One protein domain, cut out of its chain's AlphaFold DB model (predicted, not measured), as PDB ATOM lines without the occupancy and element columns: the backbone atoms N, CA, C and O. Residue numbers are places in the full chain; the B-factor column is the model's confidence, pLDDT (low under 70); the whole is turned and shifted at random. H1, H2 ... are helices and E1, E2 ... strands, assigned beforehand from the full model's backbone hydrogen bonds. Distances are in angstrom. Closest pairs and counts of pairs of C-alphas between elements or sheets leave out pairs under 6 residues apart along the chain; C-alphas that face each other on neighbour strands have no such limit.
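What this domain is: This is residues 305 to 326, 349 to 460 and 582 to 608 of the 699 residues of the protein "BTB domain-containing protein" of Serendipita indica (strain DSM 11827) (UniProt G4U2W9). A strongly twisted sheet of four strands, curled like part of a barrel, has the longest helix, H4, packed on one face and the short H6 on the opposite face. H7 packs crosswise on H4 with the short H5 at its side, the helical hairpin of H1 and H2 sits near one end of the long strands, and residues 388 to 394, with H3, stick out. The printed part has 161 residues with seven named helices and four named strands, in the order E1 E2 H1 H2 H3 E3 H4 H5 H6 E4 H7; the sheet's order is E3 E1 E2 E4, mixed, and the class is mixed, helices and strands. The whole is compact, with a radius of gyration of the C-alphas of 15.8 A, and its C-alphas span 45 by 37 by 28 A.

How they stand to each other: Begin with E1, residues 315 to 322, an inner strand. Its neighbour E2, residues 350 to 359, is antiparallel to it at 158 degrees; look for N 317 and O 357 within hydrogen-bond range at 2.8 A. On the other side of E1 you find the edge strand E3, residues 398 to 406, parallel at 24 degrees, with N 400 and O 316 at 2.8 A. The pairing of E2 is staggered: its residues 352 to 359 pair with E1, and its residues 350 to 352 pair with E4, residues 455 to 457, the other edge strand. E2 and E4 are antiparallel at 120 degrees, with N 457 and O 350 at 2.7 A. E3 bends by 82 degrees at residue 403, and a tight link leads to H4, residues 407 to 419, which is on the sheet. The closest C-alphas of E1 and H4 are those of Glu 321 and Phe 407, 4.7 A apart. H6, residues 443 to 447, is on the opposite face at a height over the sheet of 7.5 A, over none of the strands, but only just: 2 of its 5 C-alphas fall on E3. H1, residues 361 to 367, only grazes the sheet with its residues 361 to 364. It forms a helical hairpin with H2, residues 369 to 376, at a shallow tilt of 23 degrees, opposite ways; the closest C-alphas are those of Val 365 and Ala 372, 4.0 A apart. H4 touches H1 with residues 417 to 418 alone, about perpendicular at 74 degrees, the C-alphas of Arg 367 and Leu 417 being the closest at 6.0 A. H7, residues 595 to 604, touches H4 at residues 409 to 413 alone, only just about perpendicular at 71 degrees; the closest C-alphas are those of Thr 409 and Ile 598, 6.1 A apart. H5, residues 430 to 434, touches H7, the closest C-alphas being those of Ala 433 and Ser 597, 5.4 A apart. H3, residues 390 to 393, touches no helix and is not on the sheet. In H2, H4, H5 and H7 every O i to N i+4 pair is within hydrogen-bond range; H1 has 2 of 3, H6 has 0 of 1 but 2 of 2 O i to N i+3 pairs, and H3 is too short for an i+4 pair.

Where its parts are: Find C-alpha 315 at (164.381, 147.134, 149.224); from there E1 runs 21.8 A. E2 runs 27.6 A, E3 19.1 A and E4 6.1 A. H1 is 9.9 A long, H2 10.1 A, H3 5.6 A, H5 6.3 A and H6 7.4 A. H4 starts at C-alpha 407, at (149.987, 148.272, 154.259), and runs 17.9 A. H7 runs 14.1 A and ends at C-alpha 604, at (152.098, 132.527, 151.223).

The domain as a whole: The farthest C-alphas are those of Glu 392 and Arg 427, 48.2 A apart. Residues 327 to 348 and 461 to 581 are not printed; the C-alphas across these cuts are 16.3 A apart, 326 to 349, and 29.4 A apart, 460 to 582. Of the links that are printed whole, H2 to H3 is long, with 13 residues. The mean pLDDT of the printed part is 82.3, and 35 residues are under 70, among them residues 378 to 395 and 436 to 443.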
ATOM      1  N   ALA A 305     164.330 151.128 164.359       87.94
ATOM      2  CA  ALA A 305     164.387 152.462 163.748       87.94
ATOM      3  C   ALA A 305     165.092 152.503 162.373       87.94
ATOM      4  O   ALA A 305     165.156 153.557 161.729       87.94
ATOM      5  N   SER A 306     165.645 151.376 161.913       91.88
ATOM      6  CA  SER A 306     166.145 151.230 160.545       91.88
ATOM      7  C   SER A 306     165.068 150.731 159.571       91.88
ATOM      8  O   SER A 306     165.185 150.991 158.371       91.88
ATOM      9  N   LEU A 307     164.010 150.076 160.069       93.88
ATOM     10  CA  LEU A 307     162.833 149.737 159.271       93.88
ATOM     11  C   LEU A 307     162.148 151.023 158.782       93.88
ATOM     12  O   LEU A 307     162.091 152.030 159.484       93.88
ATOM     13  N   ASP A 308     161.657 150.988 157.547       93.50
ATOM     14  CA  ASP A 308     161.060 152.119 156.837       93.50
ATOM     15  C   ASP A 308     161.965 153.364 156.685       93.50
ATOM     16  O   ASP A 308     161.497 154.480 156.469       93.50
ATOM     17  N   ASN A 309     163.292 153.196 156.749       91.69
ATOM     18  CA  ASN A 309     164.243 154.288 156.548       91.69
ATOM     19  C   ASN A 309     164.741 154.364 155.091       91.69
ATOM     20  O   ASN A 309     165.661 153.650 154.678       91.69
ATOM     21  N   ALA A 310     164.189 155.318 154.336       89.62
ATOM     22  CA  ALA A 310     164.491 155.570 152.923       89.62
ATOM     23  C   ALA A 310     165.969 155.891 152.588       89.62
ATOM     24  O   ALA A 310     166.344 155.903 151.416       89.62
ATOM     25  N   ASN A 311     166.826 156.160 153.582       89.06
ATOM     26  CA  ASN A 311     168.255 156.433 153.368       89.06
ATOM     27  C   ASN A 311     169.127 155.171 153.482       89.06
ATOM     28  O   ASN A 311     170.178 155.065 152.838       89.06
ATOM     29  N   THR A 312     168.722 154.218 154.325       90.88
ATOM     30  CA  THR A 312     169.496 152.999 154.592       90.88
ATOM     31  C   THR A 312     169.011 151.830 153.740       90.88
ATOM     32  O   THR A 312     169.863 151.127 153.192       90.88
ATOM     33  N   GLY A 313     167.689 151.686 153.574       91.44
ATOM     34  CA  GLY A 313     167.037 150.617 152.817       91.44
ATOM     35  C   GLY A 313     167.513 150.479 151.369       91.44
ATOM     36  O   GLY A 313     167.830 151.462 150.696       91.44
ATOM     37  N   ASP A 314     167.562 149.237 150.898       91.81
ATOM     38  CA  ASP A 314     167.847 148.830 149.515       91.81
ATOM     39  C   ASP A 314     166.713 147.975 148.910       91.81
ATOM     40  O   ASP A 314     166.788 147.571 147.749       91.81
ATOM     41  N   VAL A 315     165.632 147.759 149.667       93.06
ATOM     42  CA  VAL A 315     164.381 147.134 149.224       93.06
ATOM     43  C   VAL A 315     163.211 148.093 149.481       93.06
ATOM     44  O   VAL A 315     163.162 148.768 150.509       93.06
ATOM     45  N   GLN A 316     162.263 148.149 148.546       93.56
ATOM     46  CA  GLN A 316     160.999 148.881 148.641       93.56
ATOM     47  C   GLN A 316     159.826 147.910 148.517       93.56
ATOM     48  O   GLN A 316     159.678 147.269 147.479       93.56
ATOM     49  N   PHE A 317     158.957 147.860 149.522       94.19
ATOM     50  CA  PHE A 317     157.672 147.167 149.452       94.19
ATOM     51  C   PHE A 317     156.583 148.154 149.036       94.19
ATOM     52  O   PHE A 317     156.194 149.014 149.822       94.19
ATOM     53  N   VAL A 318     156.096 148.041 147.802       92.06
ATOM     54  CA  VAL A 318     154.962 148.818 147.286       92.06
ATOM     55  C   VAL A 318     153.677 148.069 147.620       92.06
ATOM     56  O   VAL A 318     153.478 146.957 147.139       92.06
ATOM     57  N   CYS A 319     152.804 148.674 148.419       92.12
ATOM     58  CA  CYS A 319     151.568 148.061 148.909       92.12
ATOM     59  C   CYS A 319     150.390 149.049 148.869       92.12
ATOM     60  O   CYS A 319     150.566 150.250 148.632       92.12
ATOM     61  N   LEU A 320     149.176 148.532 149.075       90.81
ATOM     62  CA  LEU A 320     147.957 149.335 149.183       90.81
ATOM     63  C   LEU A 320     147.614 149.602 150.648       90.81
ATOM     64  O   LEU A 320     147.355 148.677 151.414       90.81
ATOM     65  N   GLU A 321     147.545 150.871 151.033       90.56
ATOM     66  CA  GLU A 321     146.937 151.263 152.302       90.56
ATOM     67  C   GLU A 321     145.423 151.343 152.138       90.56
ATOM     68  O   GLU A 321     144.911 151.917 151.171       90.56
ATOM     69  N   ARG A 322     144.714 150.747 153.096       87.56
ATOM     70  CA  ARG A 322     143.260 150.649 153.122       87.56
ATOM     71  C   ARG A 322     142.682 151.714 154.056       87.56
ATOM     72  O   ARG A 322     143.031 151.751 155.230       87.56
ATOM     73  N   PHE A 323     141.789 152.572 153.551       84.19
ATOM     74  CA  PHE A 323     141.023 153.479 154.404       84.19
ATOM     75  C   PHE A 323     139.984 152.673 155.187       84.19
ATOM     76  O   PHE A 323     138.968 152.248 154.637       84.19
ATOM     77  N   ILE A 324     140.255 152.470 156.472       75.31
ATOM     78  CA  ILE A 324     139.304 151.923 157.436       75.31
ATOM     79  C   ILE A 324     138.620 153.128 158.103       75.31
ATOM     80  O   ILE A 324     139.329 153.958 158.678       75.31
ATOM     81  N   PRO A 325     137.284 153.278 158.019       70.12
ATOM     82  CA  PRO A 325     136.562 154.280 158.798       70.12
ATOM     83  C   PRO A 325     136.835 154.072 160.292       70.12
ATOM     84  O   PRO A 325     136.705 152.961 160.797       70.12
ATOM     85  N   ASP A 326     137.258 155.131 160.976       51.19
ATOM     86  CA  ASP A 326     137.847 155.038 162.312       51.19
ATOM     87  C   ASP A 326     136.824 154.649 163.398       51.19
ATOM     88  O   ASP A 326     136.029 155.478 163.845       51.19
ATOM     89  N   SER A 349     132.294 150.139 147.768       69.31
ATOM     90  CA  SER A 349     133.255 151.074 147.186       69.31
ATOM     91  C   SER A 349     134.414 151.263 148.154       69.31
ATOM     92  O   SER A 349     134.236 151.865 149.214       69.31
ATOM     93  N   PHE A 350     135.590 150.757 147.799       78.44
ATOM     94  CA  PHE A 350     136.734 150.726 148.700       78.44
ATOM     95  C   PHE A 350     137.711 151.880 148.430       78.44
ATOM     96  O   PHE A 350     138.051 152.133 147.279       78.44
ATOM     97  N   THR A 351     138.200 152.572 149.462       87.19
ATOM     98  CA  THR A 351     139.111 153.722 149.295       87.19
ATOM     99  C   THR A 351     140.548 153.356 149.660       87.19
ATOM    100  O   THR A 351     140.853 153.073 150.817       87.19
ATOM    101  N   ALA A 352     141.441 153.373 148.669       89.88
ATOM    102  CA  ALA A 352     142.835 152.941 148.796       89.88
ATOM    103  C   ALA A 352     143.825 154.029 148.351       89.88
ATOM    104  O   ALA A 352     143.479 154.899 147.551       89.88
ATOM    105  N   ARG A 353     145.077 153.948 148.819       90.12
ATOM    106  CA  ARG A 353     146.218 154.698 148.259       90.12
ATOM    107  C   ARG A 353     147.476 153.833 148.202       90.12
ATOM    108  O   ARG A 353     147.583 152.839 148.919       90.12
ATOM    109  N   LYS A 354     148.444 154.222 147.372       91.38
ATOM    110  CA  LYS A 354     149.762 153.579 147.311       91.38
ATOM    111  C   LYS A 354     150.617 154.007 148.505       91.38
ATOM    112  O   LYS A 354     150.623 155.185 148.865       91.38
ATOM    113  N   ARG A 355     151.386 153.073 149.064       91.94
ATOM    114  CA  ARG A 355     152.453 153.329 150.045       91.94
ATOM    115  C   ARG A 355     153.706 152.531 149.702       91.94
ATOM    116  O   ARG A 355     153.608 151.442 149.134       91.94
ATOM    117  N   ILE A 356     154.868 153.056 150.079       93.25
ATOM    118  CA  ILE A 356     156.119 152.301 150.157       93.25
ATOM    119  C   ILE A 356     156.451 152.022 151.630       93.25
ATOM    120  O   ILE A 356     156.185 152.851 152.497       93.25
ATOM    121  N   ILE A 357     157.044 150.856 151.904       95.25
ATOM    122  CA  ILE A 357     157.813 150.590 153.126       95.25
ATOM    123  C   ILE A 357     159.250 150.243 152.721       95.25
ATOM    124  O   ILE A 357     159.462 149.386 151.859       95.25
ATOM    125  N   TYR A 358     160.243 150.898 153.323       95.44
ATOM    126  CA  TYR A 358     161.663 150.620 153.054       95.44
ATOM    127  C   TYR A 358     162.221 149.510 153.960       95.44
ATOM    128  O   TYR A 358     161.940 149.472 155.156       95.44
ATOM    129  N   ALA A 359     163.046 148.623 153.402       96.25
ATOM    130  CA  ALA A 359     163.655 147.498 154.116       96.25
ATOM    131  C   ALA A 359     165.079 147.181 153.613       96.25
ATOM    132  O   ALA A 359     165.549 147.760 152.628       96.25
ATOM    133  N   HIS A 360     165.764 146.257 154.295       95.44
ATOM    134  CA  HIS A 360     167.133 145.818 154.000       95.44
ATOM    135  C   HIS A 360     167.164 144.375 153.503       95.44
ATOM    136  O   HIS A 360     166.671 143.460 154.171       95.44
ATOM    137  N   SER A 361     167.792 144.160 152.350       93.94
ATOM    138  CA  SER A 361     167.938 142.841 151.732       93.94
ATOM    139  C   SER A 361     168.659 141.850 152.650       93.94
ATOM    140  O   SER A 361     168.250 140.697 152.747       93.94
ATOM    141  N   ASP A 362     169.678 142.289 153.392       94.12
ATOM    142  CA  ASP A 362     170.502 141.423 154.239       94.12
ATOM    143  C   ASP A 362     169.770 140.895 155.488       94.12
ATOM    144  O   ASP A 362     170.110 139.820 155.983       94.12
ATOM    145  N   ILE A 363     168.753 141.608 155.979       94.81
ATOM    146  CA  ILE A 363     167.854 141.131 157.041       94.81
ATOM    147  C   ILE A 363     166.858 140.127 156.450       94.81
ATOM    148  O   ILE A 363     166.733 139.011 156.956       94.81
ATOM    149  N   LEU A 364     166.203 140.488 155.341       95.19
ATOM    150  CA  LEU A 364     165.191 139.658 154.675       95.19
ATOM    151  C   LEU A 364     165.753 138.299 154.225       95.19
ATOM    152  O   LEU A 364     165.164 137.263 154.525       95.19
ATOM    153  N   VAL A 365     166.926 138.298 153.582       94.12
ATOM    154  CA  VAL A 365     167.636 137.095 153.106       94.12
ATOM    155  C   VAL A 365     168.032 136.163 154.261       94.12
ATOM    156  O   VAL A 365     168.060 134.949 154.082       94.12
ATOM    157  N   ARG A 366     168.322 136.691 155.462       93.88
ATOM    158  CA  ARG A 366     168.641 135.866 156.647       93.88
ATOM    159  C   ARG A 366     167.407 135.337 157.379       93.88
ATOM    160  O   ARG A 366     167.520 134.348 158.095       93.88
ATOM    161  N   ARG A 367     166.261 136.017 157.263       93.12
ATOM    162  CA  ARG A 367     165.038 135.738 158.040       93.12
ATOM    163  C   ARG A 367     163.954 134.990 157.254       93.12
ATOM    164  O   ARG A 367     163.010 134.506 157.866       93.12
ATOM    165  N   SER A 368     164.068 134.881 155.929       94.81
ATOM    166  CA  SER A 368     163.099 134.182 155.076       94.81
ATOM    167  C   SER A 368     163.765 133.576 153.839       94.81
ATOM    168  O   SER A 368     164.354 134.291 153.028       94.81
ATOM    169  N   GLU A 369     163.608 132.263 153.643       93.81
ATOM    170  CA  GLU A 369     164.074 131.558 152.438       93.81
ATOM    171  C   GLU A 369     163.343 132.033 151.167       93.81
ATOM    172  O   GLU A 369     163.937 132.087 150.088       93.81
ATOM    173  N   TYR A 370     162.082 132.465 151.296       94.06
ATOM    174  CA  TYR A 370     161.321 133.075 150.206       94.06
ATOM    175  C   TYR A 370     161.962 134.386 149.740       94.06
ATOM    176  O   TYR A 370     162.268 134.522 148.555       94.06
ATOM    177  N   PHE A 371     162.247 135.328 150.650       94.00
ATOM    178  CA  PHE A 371     162.920 136.575 150.268       94.00
ATOM    179  C   PHE A 371     164.385 136.354 149.867       94.00
ATOM    180  O   PHE A 371     164.858 137.014 148.942       94.00
ATOM    181  N   ALA A 372     165.078 135.382 150.472       92.81
ATOM    182  CA  ALA A 372     166.399 134.947 150.024       92.81
ATOM    183  C   ALA A 372     166.376 134.496 148.559       92.81
ATOM    184  O   ALA A 372     167.195 134.953 147.762       92.81
ATOM    185  N   THR A 373     165.408 133.654 148.193       92.06
ATOM    186  CA  THR A 373     165.224 133.156 146.826       92.06
ATOM    187  C   THR A 373     164.811 134.276 145.879       92.06
ATOM    188  O   THR A 373     165.420 134.418 144.824       92.06
ATOM    189  N   LEU A 374     163.837 135.109 146.258       90.06
ATOM    190  CA  LEU A 374     163.335 136.217 145.440       90.06
ATOM    191  C   LEU A 374     164.460 137.197 145.080       90.06
ATOM    192  O   LEU A 374     164.656 137.482 143.901       90.06
ATOM    193  N   ILE A 375     165.239 137.647 146.072       89.62
ATOM    194  CA  ILE A 375     166.315 138.636 145.891       89.62
ATOM    195  C   ILE A 375     167.560 138.012 145.230       89.62
ATOM    196  O   ILE A 375     168.207 138.659 144.407       89.62
ATOM    197  N   SER A 376     167.902 136.755 145.543       85.94
ATOM    198  CA  SER A 376     169.053 136.073 144.918       85.94
ATOM    199  C   SER A 376     168.761 135.615 143.489       85.94
ATOM    200  O   SER A 376     169.673 135.528 142.661       85.94
ATOM    201  N   SER A 377     167.498 135.318 143.169       75.75
ATOM    202  CA  SER A 377     167.089 135.040 141.800       75.75
ATOM    203  C   SER A 377     167.291 136.303 140.968       75.75
ATOM    204  O   SER A 377     166.712 137.351 141.228       75.75
ATOM    205  N   SER A 378     168.116 136.219 139.926       57.75
ATOM    206  CA  SER A 378     168.359 137.350 139.021       57.75
ATOM    207  C   SER A 378     167.187 137.573 138.047       57.75
ATOM    208  O   SER A 378     167.397 137.833 136.862       57.75
ATOM    209  N   PHE A 379     165.947 137.428 138.529       55.06
ATOM    210  CA  PHE A 379     164.720 137.682 137.784       55.06
ATOM    211  C   PHE A 379     164.581 139.190 137.554       55.06
ATOM    212  O   PHE A 379     164.428 139.986 138.476       55.06
ATOM    213  N   ARG A 380     164.688 139.608 136.290       49.09
ATOM    214  CA  ARG A 380     164.822 141.022 135.909       49.09
ATOM    215  C   ARG A 380     163.469 141.745 135.827       49.09
ATOM    216  O   ARG A 380     163.182 142.352 134.802       49.09
ATOM    217  N   GLU A 381     162.672 141.723 136.901       50.06
ATOM    218  CA  GLU A 381     161.537 142.661 137.054       50.06
ATOM    219  C   GLU A 381     162.010 144.067 137.491       50.06
ATOM    220  O   GLU A 381     161.281 145.044 137.339       50.06
ATOM    221  N   ASN A 382     163.286 144.213 137.889       47.34
ATOM    222  CA  ASN A 382     163.993 145.502 137.941       47.34
ATOM    223  C   ASN A 382     164.006 146.163 136.547       47.34
ATOM    224  O   ASN A 382     164.935 145.983 135.750       47.34
ATOM    225  N   ALA A 383     162.942 146.915 136.250       50.59
ATOM    226  CA  ALA A 383     162.656 147.462 134.933       50.59
ATOM    227  C   ALA A 383     163.816 148.339 134.421       50.59
ATOM    228  O   ALA A 383     164.345 149.167 135.175       50.59
ATOM    229  N   PRO A 384     164.196 148.231 133.130       47.72
ATOM    230  CA  PRO A 384     165.441 148.803 132.606       47.72
ATOM    231  C   PRO A 384     165.545 150.339 132.675       47.72
ATOM    232  O   PRO A 384     166.619 150.878 132.427       47.72
ATOM    233  N   GLY A 385     164.466 151.045 133.036       49.97
ATOM    234  CA  GLY A 385     164.476 152.488 133.291       49.97
ATOM    235  C   GLY A 385     165.010 152.921 134.668       49.97
ATOM    236  O   GLY A 385     165.501 154.039 134.773       49.97
ATOM    237  N   SER A 386     164.955 152.080 135.715       47.28
ATOM    238  CA  SER A 386     165.410 152.479 137.070       47.28
ATOM    239  C   SER A 386     166.938 152.436 137.190       47.28
ATOM    240  O   SER A 386     167.595 153.407 137.570       47.28
ATOM    241  N   ALA A 387     167.520 151.322 136.735       47.88
ATOM    242  CA  ALA A 387     168.936 150.989 136.897       47.88
ATOM    243  C   ALA A 387     169.927 151.940 136.189       47.88
ATOM    244  O   ALA A 387     171.136 151.797 136.373       47.88
ATOM    245  N   MET A 388     169.455 152.887 135.369       46.62
ATOM    246  CA  MET A 388     170.318 153.841 134.663       46.62
ATOM    247  C   MET A 388     170.630 155.108 135.477       46.62
ATOM    248  O   MET A 388     171.697 155.681 135.278       46.62
ATOM    249  N   LEU A 389     169.756 155.516 136.406       50.41
ATOM    250  CA  LEU A 389     169.965 156.688 137.276       50.41
ATOM    251  C   LEU A 389     170.524 156.301 138.652       50.41
ATOM    252  O   LEU A 389     171.458 156.926 139.144       50.41
ATOM    253  N   GLU A 390     170.033 155.216 139.253       50.19
ATOM    254  CA  GLU A 390     170.473 154.784 140.594       50.19
ATOM    255  C   GLU A 390     171.937 154.313 140.627       50.19
ATOM    256  O   GLU A 390     172.599 154.358 141.667       50.19
ATOM    257  N   ARG A 391     172.492 153.959 139.460       48.56
ATOM    258  CA  ARG A 391     173.901 153.579 139.288       48.56
ATOM    259  C   ARG A 391     174.881 154.660 139.753       48.56
ATOM    260  O   ARG A 391     175.987 154.319 140.162       48.56
ATOM    261  N   GLU A 392     174.474 155.929 139.747       50.34
ATOM    262  CA  GLU A 392     175.280 157.063 140.219       50.34
ATOM    263  C   GLU A 392     175.442 157.093 141.757       50.34
ATOM    264  O   GLU A 392     176.371 157.712 142.270       50.34
ATOM    265  N   ARG A 393     174.601 156.355 142.505       53.78
ATOM    266  CA  ARG A 393     174.746 156.121 143.959       53.78
ATOM    267  C   ARG A 393     175.296 154.736 144.323       53.78
ATOM    268  O   ARG A 393     175.504 154.465 145.503       53.78
ATOM    269  N   GLY A 394     175.515 153.847 143.354       58.78
ATOM    270  CA  GLY A 394     176.125 152.523 143.561       58.78
ATOM    271  C   GLY A 394     175.285 151.480 144.320       58.78
ATOM    272  O   GLY A 394     175.662 150.310 144.319       58.78
ATOM    273  N   LYS A 395     174.149 151.854 144.924       64.62
ATOM    274  CA  LYS A 395     173.148 150.918 145.467       64.62
ATOM    275  C   LYS A 395     172.156 150.515 144.371       64.62
ATOM    276  O   LYS A 395     171.729 151.357 143.588       64.62
ATOM    277  N   THR A 396     171.763 149.242 144.342       75.75
ATOM    278  CA  THR A 396     170.651 148.754 143.509       75.75
ATOM    279  C   THR A 396     169.420 148.599 144.391       75.75
ATOM    280  O   THR A 396     169.431 147.784 145.309       75.75
ATOM    281  N   MET A 397     168.388 149.411 144.158       83.38
ATOM    282  CA  MET A 397     167.133 149.299 144.896       83.38
ATOM    283  C   MET A 397     166.257 148.206 144.273       83.38
ATOM    284  O   MET A 397     166.115 148.139 143.051       83.38
ATOM    285  N   HIS A 398     165.692 147.339 145.109       88.31
ATOM    286  CA  HIS A 398     164.810 146.249 144.697       88.31
ATOM    287  C   HIS A 398     163.363 146.622 145.019       88.31
ATOM    288  O   HIS A 398     163.021 146.804 146.186       88.31
ATOM    289  N   THR A 399     162.503 146.737 144.009       90.06
ATOM    290  CA  THR A 399     161.078 147.033 144.216       90.06
ATOM    291  C   THR A 399     160.270 145.737 144.225       90.06
ATOM    292  O   THR A 399     160.198 145.045 143.215       90.06
ATOM    293  N   ILE A 400     159.633 145.430 145.354       90.81
ATOM    294  CA  ILE A 400     158.703 144.313 145.532       90.81
ATOM    295  C   ILE A 400     157.290 144.899 145.575       90.81
ATOM    296  O   ILE A 400     156.997 145.745 146.420       90.81
ATOM    297  N   VAL A 401     156.407 144.475 144.671       90.12
ATOM    298  CA  VAL A 401     154.989 144.873 144.693       90.12
ATOM    299  C   VAL A 401     154.192 143.805 145.437       90.12
ATOM    300  O   VAL A 401     154.207 142.642 145.042       90.12
ATOM    301  N   VAL A 402     153.497 144.198 146.504       90.25
ATOM    302  CA  VAL A 402     152.597 143.328 147.264       90.25
ATOM    303  C   VAL A 402     151.158 143.670 146.892       90.25
ATOM    304  O   VAL A 402     150.650 144.739 147.217       90.25
ATOM    305  N   GLU A 403     150.525 142.743 146.181       85.56
ATOM    306  CA  GLU A 403     149.121 142.813 145.741       85.56
ATOM    307  C   GLU A 403     148.213 141.947 146.638       85.56
ATOM    308  O   GLU A 403     147.005 142.142 146.702       85.56
ATOM    309  N   GLU A 404     148.827 141.011 147.367       83.12
ATOM    310  CA  GLU A 404     148.190 139.978 148.192       83.12
ATOM    311  C   GLU A 404     147.753 140.485 149.577       83.12
ATOM    312  O   GLU A 404     147.116 139.745 150.317       83.12
ATOM    313  N   ALA A 405     148.178 141.685 149.985       89.62
ATOM    314  CA  ALA A 405     148.041 142.180 151.354       89.62
ATOM    315  C   ALA A 405     148.109 143.712 151.433       89.62
ATOM    316  O   ALA A 405     148.643 144.382 150.546       89.62
ATOM    317  N   ASP A 406     147.579 144.266 152.522       90.38
ATOM    318  CA  ASP A 406     147.534 145.705 152.765       90.38
ATOM    319  C   ASP A 406     148.789 146.243 153.487       90.38
ATOM    320  O   ASP A 406     149.611 145.489 154.016       90.38
ATOM    321  N   PHE A 407     148.913 147.571 153.546       92.88
ATOM    322  CA  PHE A 407     149.987 148.272 154.259       92.88
ATOM    323  C   PHE A 407     150.159 147.806 155.715       92.88
ATOM    324  O   PHE A 407     151.293 147.631 156.157       92.88
ATOM    325  N   VAL A 408     149.067 147.585 156.459       93.62
ATOM    326  CA  VAL A 408     149.132 147.177 157.872       93.62
ATOM    327  C   VAL A 408     149.728 145.775 157.994       93.62
ATOM    328  O   VAL A 408     150.676 145.569 158.754       93.62
ATOM    329  N   THR A 409     149.236 144.823 157.200       94.12
ATOM    330  CA  THR A 409     149.732 143.440 157.180       94.12
ATOM    331  C   THR A 409     151.208 143.374 156.761       94.12
ATOM    332  O   THR A 409     152.002 142.685 157.404       94.12
ATOM    333  N   VAL A 410     151.615 144.134 155.734       95.12
ATOM    334  CA  VAL A 410     153.017 144.186 155.275       95.12
ATOM    335  C   VAL A 410     153.931 144.852 156.313       95.12
ATOM    336  O   VAL A 410     155.030 144.353 156.554       95.12
ATOM    337  N   TYR A 411     153.485 145.922 156.981       95.56
ATOM    338  CA  TYR A 411     154.243 146.557 158.064       95.56
ATOM    339  C   TYR A 411     154.526 145.575 159.206       95.56
ATOM    340  O   TYR A 411     155.673 145.441 159.634       95.56
ATOM    341  N   TRP A 412     153.507 144.852 159.683       95.38
ATOM    342  CA  TRP A 412     153.672 143.913 160.796       95.38
ATOM    343  C   TRP A 412     154.449 142.645 160.415       95.38
ATOM    344  O   TRP A 412     155.233 142.165 161.232       95.38
ATOM    345  N   LEU A 413     154.347 142.169 159.167       95.81
ATOM    346  CA  LEU A 413     155.252 141.148 158.621       95.81
ATOM    347  C   LEU A 413     156.720 141.608 158.671       95.81
ATOM    348  O   LEU A 413     157.586 140.874 159.146       95.81
ATOM    349  N   LEU A 414     157.019 142.816 158.185       95.81
ATOM    350  CA  LEU A 414     158.388 143.337 158.181       95.81
ATOM    351  C   LEU A 414     158.898 143.580 159.606       95.81
ATOM    352  O   LEU A 414     160.033 143.228 159.921       95.81
ATOM    353  N   LYS A 415     158.043 144.089 160.499       93.31
ATOM    354  CA  LYS A 415     158.355 144.262 161.922       93.31
ATOM    355  C   LYS A 415     158.669 142.932 162.614       93.31
ATOM    356  O   LYS A 415     159.657 142.863 163.346       93.31
ATOM    357  N   TYR A 416     157.932 141.868 162.289       93.62
ATOM    358  CA  TYR A 416     158.246 140.508 162.726       93.62
ATOM    359  C   TYR A 416     159.602 140.023 162.181       93.62
ATOM    360  O   TYR A 416     160.443 139.560 162.947       93.62
ATOM    361  N   LEU A 417     159.884 140.193 160.885       93.94
ATOM    362  CA  LEU A 417     161.171 139.784 160.299       93.94
ATOM    363  C   LEU A 417     162.371 140.542 160.897       93.94
ATOM    364  O   LEU A 417     163.457 139.977 161.018       93.94
ATOM    365  N   TYR A 418     162.195 141.796 161.313       92.38
ATOM    366  CA  TYR A 418     163.243 142.558 161.995       92.38
ATOM    367  C   TYR A 418     163.381 142.116 163.459       92.38
ATOM    368  O   TYR A 418     164.458 141.677 163.871       92.38
ATOM    369  N   CYS A 419     162.293 142.187 164.230       87.12
ATOM    370  CA  CYS A 419     162.321 142.184 165.695       87.12
ATOM    371  C   CYS A 419     161.728 140.926 166.362       87.12
ATOM    372  O   CYS A 419     161.760 140.841 167.582       87.12
ATOM    373  N   ASP A 420     161.212 139.958 165.596       86.12
ATOM    374  CA  ASP A 420     160.560 138.722 166.079       86.12
ATOM    375  C   ASP A 420     159.274 138.959 166.912       86.12
ATOM    376  O   ASP A 420     158.895 138.149 167.759       86.12
ATOM    377  N   TRP A 421     158.579 140.082 166.675       86.38
ATOM    378  CA  TRP A 421     157.293 140.400 167.309       86.38
ATOM    379  C   TRP A 421     156.352 141.230 166.432       86.38
ATOM    380  O   TRP A 421     156.780 141.933 165.514       86.38
ATOM    381  N   LEU A 422     155.060 141.167 166.759       91.56
ATOM    382  CA  LEU A 422     154.002 141.994 166.184       91.56
ATOM    383  C   LEU A 422     152.840 142.203 167.172       91.56
ATOM    384  O   LEU A 422     152.796 141.588 168.237       91.56
ATOM    385  N   LEU A 423     151.882 143.056 166.806       89.81
ATOM    386  CA  LEU A 423     150.594 143.169 167.490       89.81
ATOM    387  C   LEU A 423     149.481 142.592 166.615       89.81
ATOM    388  O   LEU A 423     149.348 142.977 165.453       89.81
ATOM    389  N   PHE A 424     148.663 141.721 167.203       91.06
ATOM    390  CA  PHE A 424     147.389 141.271 166.644       91.06
ATOM    391  C   PHE A 424     146.232 142.095 167.221       91.06
ATOM    392  O   PHE A 424     146.324 142.608 168.337       91.06
ATOM    393  N   ARG A 425     145.153 142.249 166.453       89.38
ATOM    394  CA  ARG A 425     143.931 142.944 166.870       89.38
ATOM    395  C   ARG A 425     143.088 142.021 167.759       89.38
ATOM    396  O   ARG A 425     142.776 140.906 167.357       89.38
ATOM    397  N   GLU A 426     142.687 142.497 168.941       83.06
ATOM    398  CA  GLU A 426     141.887 141.720 169.912       83.06
ATOM    399  C   GLU A 426     140.525 141.268 169.355       83.06
ATOM    400  O   GLU A 426     139.998 140.227 169.740       83.06
ATOM    401  N   ARG A 427     139.950 142.062 168.445       83.50
ATOM    402  CA  ARG A 427     138.733 141.749 167.690       83.50
ATOM    403  C   ARG A 427     139.049 141.865 166.209       83.50
ATOM    404  O   ARG A 427     139.239 142.971 165.706       83.50
ATOM    405  N   ASP A 428     139.145 140.724 165.545       85.19
ATOM    406  CA  ASP A 428     139.428 140.630 164.117       85.19
ATOM    407  C   ASP A 428     138.132 140.365 163.336       85.19
ATOM    408  O   ASP A 428     137.274 139.622 163.813       85.19
ATOM    409  N   ASP A 429     137.992 140.959 162.150       87.31
ATOM    410  CA  ASP A 429     136.878 140.685 161.233       87.31
ATOM    411  C   ASP A 429     137.383 139.837 160.054       87.31
ATOM    412  O   ASP A 429     138.128 140.342 159.204       87.31
ATOM    413  N   PRO A 430     136.973 138.559 159.955       88.06
ATOM    414  CA  PRO A 430     137.395 137.692 158.862       88.06
ATOM    415  C   PRO A 430     136.945 138.177 157.476       88.06
ATOM    416  O   PRO A 430     137.595 137.827 156.489       88.06
ATOM    417  N   ARG A 431     135.883 138.996 157.372       86.12
ATOM    418  CA  ARG A 431     135.412 139.542 156.085       86.12
ATOM    419  C   ARG A 431     136.420 140.532 155.514       86.12
ATOM    420  O   ARG A 431     136.884 140.340 154.393       86.12
ATOM    421  N   ALA A 432     136.845 141.520 156.306       83.25
ATOM    422  CA  ALA A 432     137.862 142.498 155.913       83.25
ATOM    423  C   ALA A 432     139.196 141.858 155.468       83.25
ATOM    424  O   ALA A 432     139.861 142.390 154.574       83.25
ATOM    425  N   ALA A 433     139.572 140.716 156.056       83.25
ATOM    426  CA  ALA A 433     140.745 139.938 155.653       83.25
ATOM    427  C   ALA A 433     140.538 139.181 154.324       83.25
ATOM    428  O   ALA A 433     141.425 139.182 153.473       83.25
ATOM    429  N   VAL A 434     139.361 138.587 154.087       79.94
ATOM    430  CA  VAL A 434     139.048 137.895 152.818       79.94
ATOM    431  C   VAL A 434     138.873 138.878 151.657       79.94
ATOM    432  O   VAL A 434     139.461 138.666 150.599       79.94
ATOM    433  N   ASP A 435     138.210 140.018 151.872       71.62
ATOM    434  CA  ASP A 435     138.222 141.160 150.940       71.62
ATOM    435  C   ASP A 435     139.634 141.754 150.747       71.62
ATOM    436  O   ASP A 435     139.871 142.584 149.856       71.62
ATOM    437  N   GLY A 436     140.591 141.355 151.589       62.22
ATOM    438  CA  GLY A 436     142.023 141.585 151.448       62.22
ATOM    439  C   GLY A 436     142.602 140.983 150.168       62.22
ATOM    440  O   GLY A 436     143.235 141.701 149.391       62.22
ATOM    441  N   ILE A 437     142.368 139.685 149.947       55.84
ATOM    442  CA  ILE A 437     143.234 138.814 149.135       55.84
ATOM    443  C   ILE A 437     142.507 138.284 147.894       55.84
ATOM    444  O   ILE A 437     141.312 138.009 147.918       55.84
ATOM    445  N   GLY A 438     143.213 138.150 146.766       52.28
ATOM    446  CA  GLY A 438     142.653 137.596 145.520       52.28
ATOM    447  C   GLY A 438     141.614 138.488 144.823       52.28
ATOM    448  O   GLY A 438     141.265 138.250 143.670       52.28
ATOM    449  N   ALA A 439     141.186 139.577 145.463       55.94
ATOM    450  CA  ALA A 439     140.249 140.575 144.955       55.94
ATOM    451  C   ALA A 439     140.795 141.443 143.788       55.94
ATOM    452  O   ALA A 439     140.161 142.429 143.401       55.94
ATOM    453  N   GLY A 440     141.955 141.092 143.221       56.16
ATOM    454  CA  GLY A 440     142.567 141.708 142.037       56.16
ATOM    455  C   GLY A 440     143.210 143.083 142.248       56.16
ATOM    456  O   GLY A 440     143.834 143.594 141.327       56.16
ATOM    457  N   TRP A 441     143.073 143.685 143.435       66.38
ATOM    458  CA  TRP A 441     143.513 145.051 143.736       66.38
ATOM    459  C   TRP A 441     145.046 145.212 143.705       66.38
ATOM    460  O   TRP A 441     145.711 145.210 144.737       66.38
ATOM    461  N   SER A 442     145.621 145.397 142.517       69.06
ATOM    462  CA  SER A 442     147.049 145.672 142.362       69.06
ATOM    463  C   SER A 442     147.382 147.144 142.623       69.06
ATOM    464  O   SER A 442     146.723 148.055 142.115       69.06
ATOM    465  N   ALA A 443     148.496 147.405 143.314       69.00
ATOM    466  CA  ALA A 443     149.073 148.749 143.405       69.00
ATOM    467  C   ALA A 443     149.472 149.329 142.027       69.00
ATOM    468  O   ALA A 443     149.561 150.551 141.885       69.00
ATOM    469  N   ARG A 444     149.648 148.480 140.999       74.12
ATOM    470  CA  ARG A 444     149.896 148.882 139.600       74.12
ATOM    471  C   ARG A 444     148.710 149.670 139.015       74.12
ATOM    472  O   ARG A 444     148.925 150.562 138.198       74.12
ATOM    473  N   TRP A 445     147.476 149.422 139.473       66.25
ATOM    474  CA  TRP A 445     146.275 150.148 139.026       66.25
ATOM    475  C   TRP A 445     146.278 151.629 139.437       66.25
ATOM    476  O   TRP A 445     145.710 152.474 138.745       66.25
ATOM    477  N   LEU A 446     146.949 151.988 140.540       67.44
ATOM    478  CA  LEU A 446     146.997 153.377 141.005       67.44
ATOM    479  C   LEU A 446     147.951 154.266 140.196       67.44
ATOM    480  O   LEU A 446     147.812 155.488 140.284       67.44
ATOM    481  N   SER A 447     148.852 153.686 139.393       65.56
ATOM    482  CA  SER A 447     149.902 154.395 138.641       65.56
ATOM    483  C   SER A 447     149.401 155.331 137.532       65.56
ATOM    484  O   SER A 447     150.195 156.067 136.946       65.56
ATOM    485  N   GLN A 448     148.094 155.360 137.255       62.75
ATOM    486  CA  GLN A 448     147.474 156.409 136.447       62.75
ATOM    487  C   GLN A 448     147.080 157.607 137.342       62.75
ATOM    488  O   GLN A 448     146.123 157.552 138.124       62.75
ATOM    489  N   GLY A 449     147.834 158.707 137.231       68.38
ATOM    490  CA  GLY A 449     147.614 159.962 137.967       68.38
ATOM    491  C   GLY A 449     148.310 160.019 139.334       68.38
ATOM    492  O   GLY A 449     149.345 159.391 139.536       68.38
ATOM    493  N   ASN A 450     147.740 160.772 140.282       74.75
ATOM    494  CA  ASN A 450     148.265 160.906 141.647       74.75
ATOM    495  C   ASN A 450     148.126 159.579 142.416       74.75
ATOM    496  O   ASN A 450     147.108 159.317 143.048       74.75
ATOM    497  N   GLU A 451     149.124 158.701 142.335       80.81
ATOM    498  CA  GLU A 451     149.095 157.367 142.962       80.81
ATOM    499  C   GLU A 451     149.107 157.389 144.506       80.81
ATOM    500  O   GLU A 451     148.668 156.430 145.140       80.81
ATOM    501  N   TRP A 452     149.551 158.500 145.100       86.19
ATOM    502  CA  TRP A 452     149.664 158.718 146.548       86.19
ATOM    503  C   TRP A 452     148.376 159.217 147.222       86.19
ATOM    504  O   TRP A 452     148.286 159.225 148.449       86.19
ATOM    505  N   GLU A 453     147.391 159.663 146.440       87.56
ATOM    506  CA  GLU A 453     146.115 160.169 146.955       87.56
ATOM    507  C   GLU A 453     145.109 159.033 147.175       87.56
ATOM    508  O   GLU A 453     145.139 158.007 146.494       87.56
ATOM    509  N   TRP A 454     144.189 159.234 148.121       88.56
ATOM    510  CA  TRP A 454     143.076 158.321 148.366       88.56
ATOM    511  C   TRP A 454     142.131 158.278 147.156       88.56
ATOM    512  O   TRP A 454     141.467 159.268 146.849       88.56
ATOM    513  N   LYS A 455     142.038 157.122 146.491       86.75
ATOM    514  CA  LYS A 455     141.104 156.875 145.383       86.75
ATOM    515  C   LYS A 455     140.037 155.874 145.818       86.75
ATOM    516  O   LYS A 455     140.357 154.766 146.245       86.75
ATOM    517  N   THR A 456     138.767 156.248 145.678       85.19
ATOM    518  CA  THR A 456     137.633 155.337 145.881       85.19
ATOM    519  C   THR A 456     137.435 154.474 144.639       85.19
ATOM    520  O   THR A 456     137.025 154.951 143.580       85.19
ATOM    521  N   LEU A 457     137.736 153.189 144.772       75.50
ATOM    522  CA  LEU A 457     137.620 152.164 143.749       75.50
ATOM    523  C   LEU A 457     136.232 151.514 143.835       75.50
ATOM    524  O   LEU A 457     135.857 150.929 144.851       75.50
ATOM    525  N   SER A 458     135.452 151.609 142.758       74.12
ATOM    526  CA  SER A 458     134.171 150.902 142.643       74.12
ATOM    527  C   SER A 458     134.383 149.521 142.024       74.12
ATOM    528  O   SER A 458     135.085 149.408 141.021       74.12
ATOM    529  N   SER A 459     133.739 148.474 142.549       61.75
ATOM    530  CA  SER A 459     133.904 147.108 142.011       61.75
ATOM    531  C   SER A 459     133.494 146.982 140.530       61.75
ATOM    532  O   SER A 459     134.041 146.158 139.799       61.75
ATOM    533  N   LYS A 460     132.613 147.869 140.034       55.12
ATOM    534  CA  LYS A 460     132.234 147.960 138.608       55.12
ATOM    535  C   LYS A 460     133.411 148.200 137.656       55.12
ATOM    536  O   LYS A 460     133.311 147.818 136.492       55.12
ATOM    537  N   PRO A 582     155.702 160.747 149.184       86.25
ATOM    538  CA  PRO A 582     155.477 161.980 149.934       86.25
ATOM    539  C   PRO A 582     155.100 161.728 151.401       86.25
ATOM    540  O   PRO A 582     154.905 162.688 152.149       86.25
ATOM    541  N   HIS A 583     154.947 160.467 151.818       88.50
ATOM    542  CA  HIS A 583     154.618 160.116 153.194       88.50
ATOM    543  C   HIS A 583     155.836 160.274 154.131       88.50
ATOM    544  O   HIS A 583     156.988 160.189 153.699       88.50
ATOM    545  N   PRO A 584     155.618 160.537 155.434       89.00
ATOM    546  CA  PRO A 584     156.708 160.636 156.398       89.00
ATOM    547  C   PRO A 584     157.321 159.257 156.679       89.00
ATOM    548  O   PRO A 584     156.610 158.322 157.045       89.00
ATOM    549  N   HIS A 585     158.647 159.170 156.562       89.06
ATOM    550  CA  HIS A 585     159.440 157.968 156.827       89.06
ATOM    551  C   HIS A 585     160.444 158.223 157.975       89.06
ATOM    552  O   HIS A 585     161.133 159.250 157.941       89.06
ATOM    553  N   PRO A 586     160.579 157.318 158.966       89.56
ATOM    554  CA  PRO A 586     159.808 156.086 159.131       89.56
ATOM    555  C   PRO A 586     158.344 156.368 159.509       89.56
ATOM    556  O   PRO A 586     158.049 157.298 160.263       89.56
ATOM    557  N   THR A 587     157.428 155.555 158.989       87.62
ATOM    558  CA  THR A 587     155.996 155.666 159.281       87.62
ATOM    559  C   THR A 587     155.732 155.324 160.758       87.62
ATOM    560  O   THR A 587     156.265 154.319 161.243       87.62
ATOM    561  N   PRO A 588     154.889 156.086 161.491       86.88
ATOM    562  CA  PRO A 588     154.407 155.662 162.809       86.88
ATOM    563  C   PRO A 588     153.729 154.285 162.730       86.88
ATOM    564  O   PRO A 588     153.101 153.960 161.721       86.88
ATOM    565  N   SER A 589     153.844 153.470 163.784       85.81
ATOM    566  CA  SER A 589     153.236 152.132 163.783       85.81
ATOM    567  C   SER A 589     151.716 152.215 163.555       85.81
ATOM    568  O   SER A 589     151.050 152.988 164.248       85.81
ATOM    569  N   PRO A 590     151.161 151.446 162.597       89.44
ATOM    570  CA  PRO A 590     149.729 151.398 162.344       89.44
ATOM    571  C   PRO A 590     149.000 150.616 163.445       89.44
ATOM    572  O   PRO A 590     149.619 150.063 164.358       89.44
ATOM    573  N   ILE A 591     147.672 150.531 163.321       90.31
ATOM    574  CA  ILE A 591     146.834 149.643 164.138       90.31
ATOM    575  C   ILE A 591     147.350 148.195 164.112       90.31
ATOM    576  O   ILE A 591     148.034 147.781 163.173       90.31
ATOM    577  N   ALA A 592     147.017 147.419 165.143       90.44
ATOM    578  CA  ALA A 592     147.376 146.007 165.224       90.44
ATOM    579  C   ALA A 592     146.789 145.197 164.048       90.44
ATOM    580  O   ALA A 592     145.699 145.498 163.555       90.44
ATOM    581  N   ALA A 593     147.522 144.184 163.586       92.19
ATOM    582  CA  ALA A 593     147.174 143.424 162.390       92.19
ATOM    583  C   ALA A 593     145.994 142.466 162.609       92.19
ATOM    584  O   ALA A 593     145.817 141.914 163.698       92.19
ATOM    585  N   SER A 594     145.255 142.188 161.531       93.12
ATOM    586  CA  SER A 594     144.406 140.994 161.461       93.12
ATOM    587  C   SER A 594     145.273 139.742 161.623       93.12
ATOM    588  O   SER A 594     146.304 139.597 160.958       93.12
ATOM    589  N   ALA A 595     144.857 138.831 162.500       93.88
ATOM    590  CA  ALA A 595     145.531 137.552 162.669       93.88
ATOM    591  C   ALA A 595     145.317 136.663 161.437       93.88
ATOM    592  O   ALA A 595     146.253 135.985 161.007       93.88
ATOM    593  N   LEU A 596     144.140 136.738 160.800       93.69
ATOM    594  CA  LEU A 596     143.885 136.013 159.557       93.69
ATOM    595  C   LEU A 596     144.763 136.534 158.405       93.69
ATOM    596  O   LEU A 596     145.451 135.727 157.778       93.69
ATOM    597  N   SER A 597     144.847 137.852 158.178       93.06
ATOM    598  CA  SER A 597     145.724 138.418 157.131       93.06
ATOM    599  C   SER A 597     147.202 138.061 157.335       93.06
ATOM    600  O   SER A 597     147.922 137.776 156.374       93.06
ATOM    601  N   ILE A 598     147.665 138.019 158.591       94.75
ATOM    602  CA  ILE A 598     149.034 137.601 158.918       94.75
ATOM    603  C   ILE A 598     149.241 136.097 158.683       94.75
ATOM    604  O   ILE A 598     150.263 135.718 158.114       94.75
ATOM    605  N   TYR A 599     148.288 135.232 159.051       94.88
ATOM    606  CA  TYR A 599     148.364 133.798 158.738       94.88
ATOM    607  C   TYR A 599     148.434 133.569 157.219       94.88
ATOM    608  O   TYR A 599     149.276 132.810 156.738       94.88
ATOM    609  N   GLN A 600     147.603 134.284 156.456       93.00
ATOM    610  CA  GLN A 600     147.545 134.204 154.999       93.00
ATOM    611  C   GLN A 600     148.877 134.605 154.340       93.00
ATOM    612  O   GLN A 600     149.406 133.841 153.525       93.00
ATOM    613  N   ILE A 601     149.463 135.752 154.714       93.38
ATOM    614  CA  ILE A 601     150.744 136.206 154.146       93.38
ATOM    615  C   ILE A 601     151.927 135.336 154.610       93.38
ATOM    616  O   ILE A 601     152.825 135.041 153.819       93.38
ATOM    617  N   ALA A 602     151.912 134.855 155.859       94.50
ATOM    618  CA  ALA A 602     152.952 133.979 156.398       94.50
ATOM    619  C   ALA A 602     152.964 132.614 155.699       94.50
ATOM    620  O   ALA A 602     154.029 132.146 155.295       94.50
ATOM    621  N   HIS A 603     151.790 132.019 155.471       94.12
ATOM    622  CA  HIS A 603     151.638 130.799 154.677       94.12
ATOM    623  C   HIS A 603     152.077 131.024 153.216       94.12
ATOM    624  O   HIS A 603     152.782 130.196 152.639       94.12
ATOM    625  N   ARG A 604     151.722 132.169 152.608       91.44
ATOM    626  CA  ARG A 604     152.098 132.527 151.223       91.44
ATOM    627  C   ARG A 604     153.610 132.695 151.024       91.44
ATOM    628  O   ARG A 604     154.106 132.340 149.957       91.44
ATOM    629  N   TYR A 605     154.329 133.209 152.024       93.75
ATOM    630  CA  TYR A 605     155.784 133.420 151.986       93.75
ATOM    631  C   TYR A 605     156.600 132.343 152.726       93.75
ATOM    632  O   TYR A 605     157.812 132.497 152.876       93.75
ATOM    633  N   GLY A 606     155.973 131.257 153.193       94.31
ATOM    634  CA  GLY A 606     156.670 130.151 153.862       94.31
ATOM    635  C   GLY A 606     157.364 130.555 155.167       94.31
ATOM    636  O   GLY A 606     158.523 130.205 155.384       94.31
ATOM    637  N   ILE A 607     156.682 131.319 156.027       95.25
ATOM    638  CA  ILE A 607     157.203 131.830 157.305       95.25
ATOM    639  C   ILE A 607     156.471 131.115 158.461       95.25
ATOM    640  O   ILE A 607     155.562 131.691 159.068       95.25
ATOM    641  N   PRO A 608     156.829 129.854 158.786       92.56
ATOM    642  CA  PRO A 608     156.044 129.008 159.690       92.56
ATOM    643  C   PRO A 608     155.974 129.544 161.125       92.56
ATOM    644  O   PRO A 608     154.965 129.352 161.792       92.56
TER     645      PRO A 608